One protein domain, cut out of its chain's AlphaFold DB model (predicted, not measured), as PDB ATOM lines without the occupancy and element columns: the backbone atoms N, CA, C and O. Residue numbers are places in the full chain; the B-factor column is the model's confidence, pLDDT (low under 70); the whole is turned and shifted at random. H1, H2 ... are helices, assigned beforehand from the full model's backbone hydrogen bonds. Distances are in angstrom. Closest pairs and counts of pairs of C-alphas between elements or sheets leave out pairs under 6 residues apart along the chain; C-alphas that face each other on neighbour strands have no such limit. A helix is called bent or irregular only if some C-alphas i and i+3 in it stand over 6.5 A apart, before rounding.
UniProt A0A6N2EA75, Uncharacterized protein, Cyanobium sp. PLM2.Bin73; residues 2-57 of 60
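This is residues 2 to 57 of the 60 residues of an uncharacterized protein of Cyanobium sp. PLM2.Bin73 (UniProt A0A6N2EA75). One long helix, H1, reaches out as an arm from a small head, which is made by the last residues of H1, the short helix H2 past its end, and a third helix, H3, that folds back beside that end. Residues 2 to 23 of H1 stick out alone, and this arm makes the longest axis. The printed part has 56 residues, with three named helices in the order H1, H2, H3 and no named strand; the class is all helix. The whole is extended, with a radius of gyration of the C-alphas of 16.0 A, and spans 50 by 26 by 14 A.

H1, residues 2 to 29, touches H3, residues 48 to 56, with its residues 24 to 28 alone. Their closest C-alphas, those of Cys 28 and Cys 51, are 5.5 A apart. They run opposite ways at a shallow tilt of 34 degrees, only just short of steep. H2, residues 31 to 41, and H1 meet only through their link. H2 and H3 are only just apart, with their closest C-alphas 8.1 A from each other. In H3 every O i to N i+4 pair is within hydrogen-bond range; in H1 22 of 24 are, and in H2 3 of 7, beside 4 of 8 O i to N i+3 pairs.

H1 runs 40.2 A from C-alpha 2 at (1.812, -50.747, -25.510) to C-alpha 29 at (-27.375, -33.879, -3.627). It is only just irregular: C-alphas 24 and 27 are 6.7 A apart. H2 measures 12.4 A and is irregular, with C-alphas 32 and 35 7.9 A apart. H3, also 12.4 A, ends with C-alpha 56 at (-16.935, -36.357, 5.157).

The C-alphas farthest apart, those of Arg 2 and Pro 35, are 50.5 A from each other. Without residues 2 to 23, the body spans 28 by 14 by 12 A. The printed part has no cut; the link from H1 to H2 is tight, and that from H2 to H3, six residues, is short. The mean pLDDT of the printed part is 71.8, and 21 residues are under 70, among them residues 17 to 27.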
ATOM      1  N   ARG A   2       1.918 -50.796 -26.991       78.81
ATOM      2  CA  ARG A   2       1.812 -50.747 -25.510       78.81
ATOM      3  C   ARG A   2       1.251 -49.439 -24.922       78.81
ATOM      4  O   ARG A   2       0.435 -49.489 -24.011       78.81
ATOM      5  N   LEU A   3       1.650 -48.286 -25.461       80.19
ATOM      6  CA  LEU A   3       1.208 -46.964 -24.986       80.19
ATOM      7  C   LEU A   3      -0.302 -46.721 -25.170       80.19
ATOM      8  O   LEU A   3      -0.940 -46.146 -24.298       80.19
ATOM      9  N   LEU A   4      -0.878 -47.219 -26.268       85.56
ATOM     10  CA  LEU A   4      -2.317 -47.119 -26.539       85.56
ATOM     11  C   LEU A   4      -3.147 -47.953 -25.557       85.56
ATOM     12  O   LEU A   4      -4.179 -47.494 -25.082       85.56
ATOM     13  N   LEU A   5      -2.673 -49.151 -25.211       85.56
ATOM     14  CA  LEU A   5      -3.303 -50.011 -24.203       85.56
ATOM     15  C   LEU A   5      -3.282 -49.369 -22.811       85.56
ATOM     16  O   LEU A   5      -4.301 -49.361 -22.129       85.56
ATOM     17  N   LEU A   6      -2.151 -48.779 -22.417       85.44
ATOM     18  CA  LEU A   6      -2.033 -48.027 -21.164       85.44
ATOM     19  C   LEU A   6      -2.988 -46.828 -21.120       85.44
ATOM     20  O   LEU A   6      -3.691 -46.649 -20.129       85.44
ATOM     21  N   ALA A   7      -3.067 -46.053 -22.204       86.69
ATOM     22  CA  ALA A   7      -3.986 -44.920 -22.302       86.69
ATOM     23  C   ALA A   7      -5.459 -45.357 -22.226       86.69
ATOM     24  O   ALA A   7      -6.249 -44.735 -21.520       86.69
ATOM     25  N   ALA A   8      -5.823 -46.456 -22.894       84.62
ATOM     26  CA  ALA A   8      -7.174 -47.007 -22.843       84.62
ATOM     27  C   ALA A   8      -7.553 -47.473 -21.429       84.62
ATOM     28  O   ALA A   8      -8.650 -47.175 -20.964       84.62
ATOM     29  N   VAL A   9      -6.643 -48.151 -20.722       85.06
ATOM     30  CA  VAL A   9      -6.864 -48.593 -19.333       85.06
ATOM     31  C   VAL A   9      -7.009 -47.399 -18.386       85.06
ATOM     32  O   VAL A   9      -7.909 -47.400 -17.549       85.06
ATOM     33  N   LEU A  10      -6.189 -46.358 -18.544       84.88
ATOM     34  CA  LEU A  10      -6.295 -45.119 -17.764       84.88
ATOM     35  C   LEU A  10      -7.622 -44.388 -18.008       84.88
ATOM     36  O   LEU A  10      -8.267 -43.949 -17.055       84.88
ATOM     37  N   LEU A  11      -8.065 -44.291 -19.263       81.81
ATOM     38  CA  LEU A  11      -9.345 -43.672 -19.622       81.81
ATOM     39  C   LEU A  11     -10.541 -44.478 -19.099       81.81
ATOM     40  O   LEU A  11     -11.456 -43.912 -18.511       81.81
ATOM     41  N   LEU A  12     -10.523 -45.803 -19.248       78.12
ATOM     42  CA  LEU A  12     -11.577 -46.673 -18.718       78.12
ATOM     43  C   LEU A  12     -11.621 -46.646 -17.186       78.12
ATOM     44  O   LEU A  12     -12.704 -46.563 -16.612       78.12
ATOM     45  N   GLY A  13     -10.461 -46.676 -16.525       74.81
ATOM     46  CA  GLY A  13     -10.358 -46.599 -15.069       74.81
ATOM     47  C   GLY A  13     -10.875 -45.269 -14.522       74.81
ATOM     48  O   GLY A  13     -11.731 -45.263 -13.641       74.81
ATOM     49  N   SER A  14     -10.432 -44.146 -15.094       72.38
ATOM     50  CA  SER A  14     -10.890 -42.807 -14.690       72.38
ATOM     51  C   SER A  14     -12.384 -42.593 -14.940       72.38
ATOM     52  O   SER A  14     -13.064 -41.997 -14.107       72.38
ATOM     53  N   PHE A  15     -12.936 -43.146 -16.023       70.62
ATOM     54  CA  PHE A  15     -14.369 -43.067 -16.300       70.62
ATOM     55  C   PHE A  15     -15.209 -43.898 -15.317       70.62
ATOM     56  O   PHE A  15     -16.278 -43.463 -14.888       70.62
ATOM     57  N   GLN A  16     -14.727 -45.080 -14.924       70.38
ATOM     58  CA  GLN A  16     -15.379 -45.919 -13.912       70.38
ATOM     59  C   GLN A  16     -15.352 -45.254 -12.529       70.38
ATOM     60  O   GLN A  16     -16.381 -45.225 -11.856       70.38
ATOM     61  N   LEU A  17     -14.210 -44.675 -12.136       61.50
ATOM     62  CA  LEU A  17     -14.055 -43.922 -10.885       61.50
ATOM     63  C   LEU A  17     -14.943 -42.674 -10.856       61.50
ATOM     64  O   LEU A  17     -15.682 -42.479  -9.893       61.50
ATOM     65  N   GLY A  18     -14.960 -41.891 -11.939       60.56
ATOM     66  CA  GLY A  18     -15.852 -40.741 -12.080       60.56
ATOM     67  C   GLY A  18     -17.318 -41.145 -11.919       60.56
ATOM     68  O   GLY A  18     -18.022 -40.606 -11.068       60.56
ATOM     69  N   ARG A  19     -17.761 -42.189 -12.627       65.31
ATOM     70  CA  ARG A  19     -19.152 -42.661 -12.555       65.31
ATOM     71  C   ARG A  19     -19.523 -43.257 -11.184       65.31
ATOM     72  O   ARG A  19     -20.681 -43.164 -10.773       65.31
ATOM     73  N   LEU A  20     -18.574 -43.877 -10.476       61.41
ATOM     74  CA  LEU A  20     -18.753 -44.364  -9.101       61.41
ATOM     75  C   LEU A  20     -18.875 -43.207  -8.107       61.41
ATOM     76  O   LEU A  20     -19.790 -43.218  -7.283       61.41
ATOM     77  N   SER A  21     -18.012 -42.197  -8.230       61.06
ATOM     78  CA  SER A  21     -18.054 -40.997  -7.390       61.06
ATOM     79  C   SER A  21     -19.361 -40.222  -7.583       61.06
ATOM     80  O   SER A  21     -20.022 -39.861  -6.609       61.06
ATOM     81  N   GLU A  22     -19.825 -40.087  -8.829       61.53
ATOM     82  CA  GLU A  22     -21.095 -39.433  -9.132       61.53
ATOM     83  C   GLU A  22     -22.287 -40.221  -8.594       61.53
ATOM     84  O   GLU A  22     -23.195 -39.620  -8.030       61.53
ATOM     85  N   ARG A  23     -22.288 -41.559  -8.682       62.34
ATOM     86  CA  ARG A  23     -23.356 -42.390  -8.093       62.34
ATOM     87  C   ARG A  23     -23.381 -42.370  -6.571       62.34
ATOM     88  O   ARG A  23     -24.461 -42.507  -6.004       62.34
ATOM     89  N   ALA A  24     -22.228 -42.238  -5.922       63.66
ATOM     90  CA  ALA A  24     -22.147 -42.153  -4.469       63.66
ATOM     91  C   ALA A  24     -22.609 -40.780  -3.954       63.66
ATOM     92  O   ALA A  24     -23.273 -40.707  -2.921       63.66
ATOM     93  N   TYR A  25     -22.318 -39.706  -4.697       62.44
ATOM     94  CA  TYR A  25     -22.611 -38.330  -4.289       62.44
ATOM     95  C   TYR A  25     -24.004 -37.822  -4.731       62.44
ATOM     96  O   TYR A  25     -24.683 -37.109  -3.989       62.44
ATOM     97  N   TRP A  26     -24.489 -38.257  -5.903       65.94
ATOM     98  CA  TRP A  26     -25.835 -37.990  -6.445       65.94
ATOM     99  C   TRP A  26     -26.991 -38.125  -5.434       65.94
ATOM    100  O   TRP A  26     -27.801 -37.196  -5.349       65.94
ATOM    101  N   PRO A  27     -27.107 -39.218  -4.648       67.25
ATOM    102  CA  PRO A  27     -28.262 -39.406  -3.777       67.25
ATOM    103  C   PRO A  27     -28.287 -38.389  -2.629       67.25
ATOM    104  O   PRO A  27     -29.361 -38.025  -2.156       67.25
ATOM    105  N   CYS A  28     -27.134 -37.867  -2.210       70.44
ATOM    106  CA  CYS A  28     -27.075 -36.844  -1.172       70.44
ATOM    107  C   CYS A  28     -27.415 -35.451  -1.713       70.44
ATOM    108  O   CYS A  28     -28.145 -34.708  -1.057       70.44
ATOM    109  N   ARG A  29     -27.019 -35.142  -2.955       69.75
ATOM    110  CA  ARG A  29     -27.375 -33.879  -3.627       69.75
ATOM    111  C   ARG A  29     -28.871 -33.751  -3.933       69.75
ATOM    112  O   ARG A  29     -29.401 -32.646  -3.957       69.75
ATOM    113  N   LEU A  30     -29.557 -34.871  -4.159       68.00
ATOM    114  CA  LEU A  30     -30.994 -34.912  -4.467       68.00
ATOM    115  C   LEU A  30     -31.900 -35.053  -3.259       68.00
ATOM    116  O   LEU A  30     -33.120 -35.033  -3.408       68.00
ATOM    117  N   ARG A  31     -31.336 -35.171  -2.060       68.69
ATOM    118  CA  ARG A  31     -32.115 -35.228  -0.831       68.69
ATOM    119  C   ARG A  31     -33.106 -34.067  -0.633       68.69
ATOM    120  O   ARG A  31     -34.203 -34.363  -0.166       68.69
ATOM    121  N   PRO A  32     -32.840 -32.798  -1.015       71.88
ATOM    122  CA  PRO A  32     -33.872 -31.752  -0.963       71.88
ATOM    123  C   PRO A  32     -35.088 -32.048  -1.857       71.88
ATOM    124  O   PRO A  32     -36.184 -31.573  -1.584       71.88
ATOM    125  N   LEU A  33     -34.913 -32.872  -2.892       70.00
ATOM    126  CA  LEU A  33     -35.963 -33.335  -3.800       70.00
ATOM    127  C   LEU A  33     -36.434 -34.761  -3.464       70.00
ATOM    128  O   LEU A  33     -37.241 -35.324  -4.199       70.00
ATOM    129  N   ALA A  34     -35.984 -35.342  -2.344       67.69
ATOM    130  CA  ALA A  34     -36.362 -36.682  -1.900       67.69
ATOM    131  C   ALA A  34     -37.874 -36.964  -1.940       67.69
ATOM    132  O   ALA A  34     -38.223 -38.015  -2.470       67.69
ATOM    133  N   PRO A  35     -38.787 -36.074  -1.496       68.94
ATOM    134  CA  PRO A  35     -40.220 -36.384  -1.549       68.94
ATOM    135  C   PRO A  35     -40.763 -36.579  -2.976       68.94
ATOM    136  O   PRO A  35     -41.766 -37.265  -3.147       68.94
ATOM    137  N   LEU A  36     -40.108 -36.020  -4.001       70.19
ATOM    138  CA  LEU A  36     -40.462 -36.235  -5.411       70.19
ATOM    139  C   LEU A  36     -39.686 -37.401  -6.038       70.19
ATOM    140  O   LEU A  36     -40.194 -38.082  -6.925       70.19
ATOM    141  N   VAL A  37     -38.449 -37.621  -5.595       68.75
ATOM    142  CA  VAL A  37     -37.529 -38.589  -6.204       68.75
ATOM    143  C   VAL A  37     -37.708 -39.992  -5.617       68.75
ATOM    144  O   VAL A  37     -37.649 -40.958  -6.370       68.75
ATOM    145  N   GLU A  38     -37.983 -40.134  -4.317       74.88
ATOM    146  CA  GLU A  38     -38.255 -41.424  -3.655       74.88
ATOM    147  C   GLU A  38     -39.377 -42.245  -4.317       74.88
ATOM    148  O   GLU A  38     -39.142 -43.430  -4.583       74.88
ATOM    149  N   PRO A  39     -40.562 -41.677  -4.633       72.12
ATOM    150  CA  PRO A  39     -41.615 -42.436  -5.307       72.12
ATOM    151  C   PRO A  39     -41.247 -42.797  -6.752       72.12
ATOM    152  O   PRO A  39     -41.642 -43.858  -7.228       72.12
ATOM    153  N   LEU A  40     -40.456 -41.963  -7.436       74.75
ATOM    154  CA  LEU A  40     -40.027 -42.203  -8.816       74.75
ATOM    155  C   LEU A  40     -38.919 -43.269  -8.908       74.75
ATOM    156  O   LEU A  40     -38.890 -44.060  -9.846       74.75
ATOM    157  N   LEU A  41     -38.008 -43.302  -7.928       73.56
ATOM    158  CA  LEU A  41     -36.922 -44.283  -7.847       73.56
ATOM    159  C   LEU A  41     -37.358 -45.622  -7.233       73.56
ATOM    160  O   LEU A  41     -36.602 -46.592  -7.310       73.56
ATOM    161  N   GLY A  42     -38.518 -45.677  -6.570       73.62
ATOM    162  CA  GLY A  42     -39.000 -46.874  -5.873       73.62
ATOM    163  C   GLY A  42     -38.090 -47.336  -4.724       73.62
ATOM    164  O   GLY A  42     -38.174 -48.483  -4.285       73.62
ATOM    165  N   ARG A  43     -37.185 -46.473  -4.246       69.69
ATOM    166  CA  ARG A  43     -36.232 -46.745  -3.159       69.69
ATOM    167  C   ARG A  43     -36.117 -45.523  -2.254       69.69
ATOM    168  O   ARG A  43     -36.044 -44.398  -2.742       69.69
ATOM    169  N   LYS A  44     -36.051 -45.758  -0.940       70.31
ATOM    170  CA  LYS A  44     -35.798 -44.701   0.052       70.31
ATOM    171  C   LYS A  44     -34.387 -44.145  -0.110       70.31
ATOM    172  O   LYS A  44     -33.433 -44.915  -0.247       70.31
ATOM    173  N   LEU A  45     -34.255 -42.821  -0.067       71.62
ATOM    174  CA  LEU A  45     -32.956 -42.159  -0.114       71.62
ATOM    175  C   LEU A  45     -32.229 -42.284   1.244       71.62
ATOM    176  O   LEU A  45     -32.871 -42.233   2.299       71.62
ATOM    177  N   PRO A  46     -30.886 -42.411   1.247       71.12
ATOM    178  CA  PRO A  46     -30.085 -42.666   2.450       71.12
ATOM    179  C   PRO A  46     -30.231 -41.561   3.501       71.12
ATOM    180  O   PRO A  46     -30.237 -40.387   3.145       71.12
ATOM    181  N   SER A  47     -30.335 -41.928   4.786       70.94
ATOM    182  CA  SER A  47     -30.611 -41.011   5.908       70.94
ATOM    183  C   SER A  47     -29.653 -39.801   5.945       70.94
ATOM    184  O   SER A  47     -28.516 -39.898   5.479       70.94
ATOM    185  N   PRO A  48     -30.062 -38.640   6.504       70.25
ATOM    186  CA  PRO A  48     -29.242 -37.424   6.455       70.25
ATOM    187  C   PRO A  48     -27.897 -37.595   7.176       70.25
ATOM    188  O   PRO A  48     -26.898 -37.012   6.773       70.25
ATOM    189  N   GLN A  49     -27.855 -38.455   8.197       69.50
ATOM    190  CA  GLN A  49     -26.634 -38.824   8.913       69.50
ATOM    191  C   GLN A  49     -25.663 -39.600   8.013       69.50
ATOM    192  O   GLN A  49     -24.460 -39.362   8.065       69.50
ATOM    193  N   LEU A  50     -26.184 -40.488   7.159       70.94
ATOM    194  CA  LEU A  50     -25.382 -41.247   6.202       70.94
ATOM    195  C   LEU A  50     -24.796 -40.324   5.127       70.94
ATOM    196  O   LEU A  50     -23.636 -40.475   4.760       70.94
ATOM    197  N   CYS A  51     -25.571 -39.338   4.669       73.56
ATOM    198  CA  CYS A  51     -25.087 -38.337   3.721       73.56
ATOM    199  C   CYS A  51     -24.020 -37.420   4.317       73.56
ATOM    200  O   CYS A  51     -23.003 -37.191   3.673       73.56
ATOM    201  N   ALA A  52     -24.187 -36.974   5.564       71.69
ATOM    202  CA  ALA A  52     -23.158 -36.205   6.261       71.69
ATOM    203  C   ALA A  52     -21.858 -37.007   6.467       71.69
ATOM    204  O   ALA A  52     -20.778 -36.425   6.488       71.69
ATOM    205  N   LEU A  53     -21.951 -38.335   6.613       72.19
ATOM    206  CA  LEU A  53     -20.794 -39.236   6.647       72.19
ATOM    207  C   LEU A  53     -20.145 -39.394   5.265       72.19
ATOM    208  O   LEU A  53     -18.922 -39.352   5.168       72.19
ATOM    209  N   LEU A  54     -20.954 -39.543   4.213       70.69
ATOM    210  CA  LEU A  54     -20.503 -39.654   2.821       70.69
ATOM    211  C   LEU A  54     -19.812 -38.379   2.325       70.69
ATOM    212  O   LEU A  54     -18.807 -38.483   1.637       70.69
ATOM    213  N   GLU A  55     -20.288 -37.196   2.714       69.94
ATOM    214  CA  GLU A  55     -19.609 -35.926   2.412       69.94
ATOM    215  C   GLU A  55     -18.301 -35.737   3.188       69.94
ATOM    216  O   GLU A  55     -17.429 -34.987   2.759       69.94
ATOM    217  N   ARG A  56     -18.154 -36.408   4.337       70.12
ATOM    218  CA  ARG A  56     -16.935 -36.357   5.157       70.12
ATOM    219  C   ARG A  56     -15.866 -37.344   4.715       70.12
ATOM    220  O   ARG A  56     -14.724 -37.223   5.155       70.12
ATOM    221  N   LEU A  57     -16.232 -38.328   3.898       66.62
ATOM    222  CA  LEU A  57     -15.283 -39.250   3.300       66.62
ATOM    223  C   LEU A  57     -14.505 -38.503   2.207       66.62
ATOM    224  O   LEU A  57     -15.119 -37.836   1.373       66.62
TER     225      LEU A  57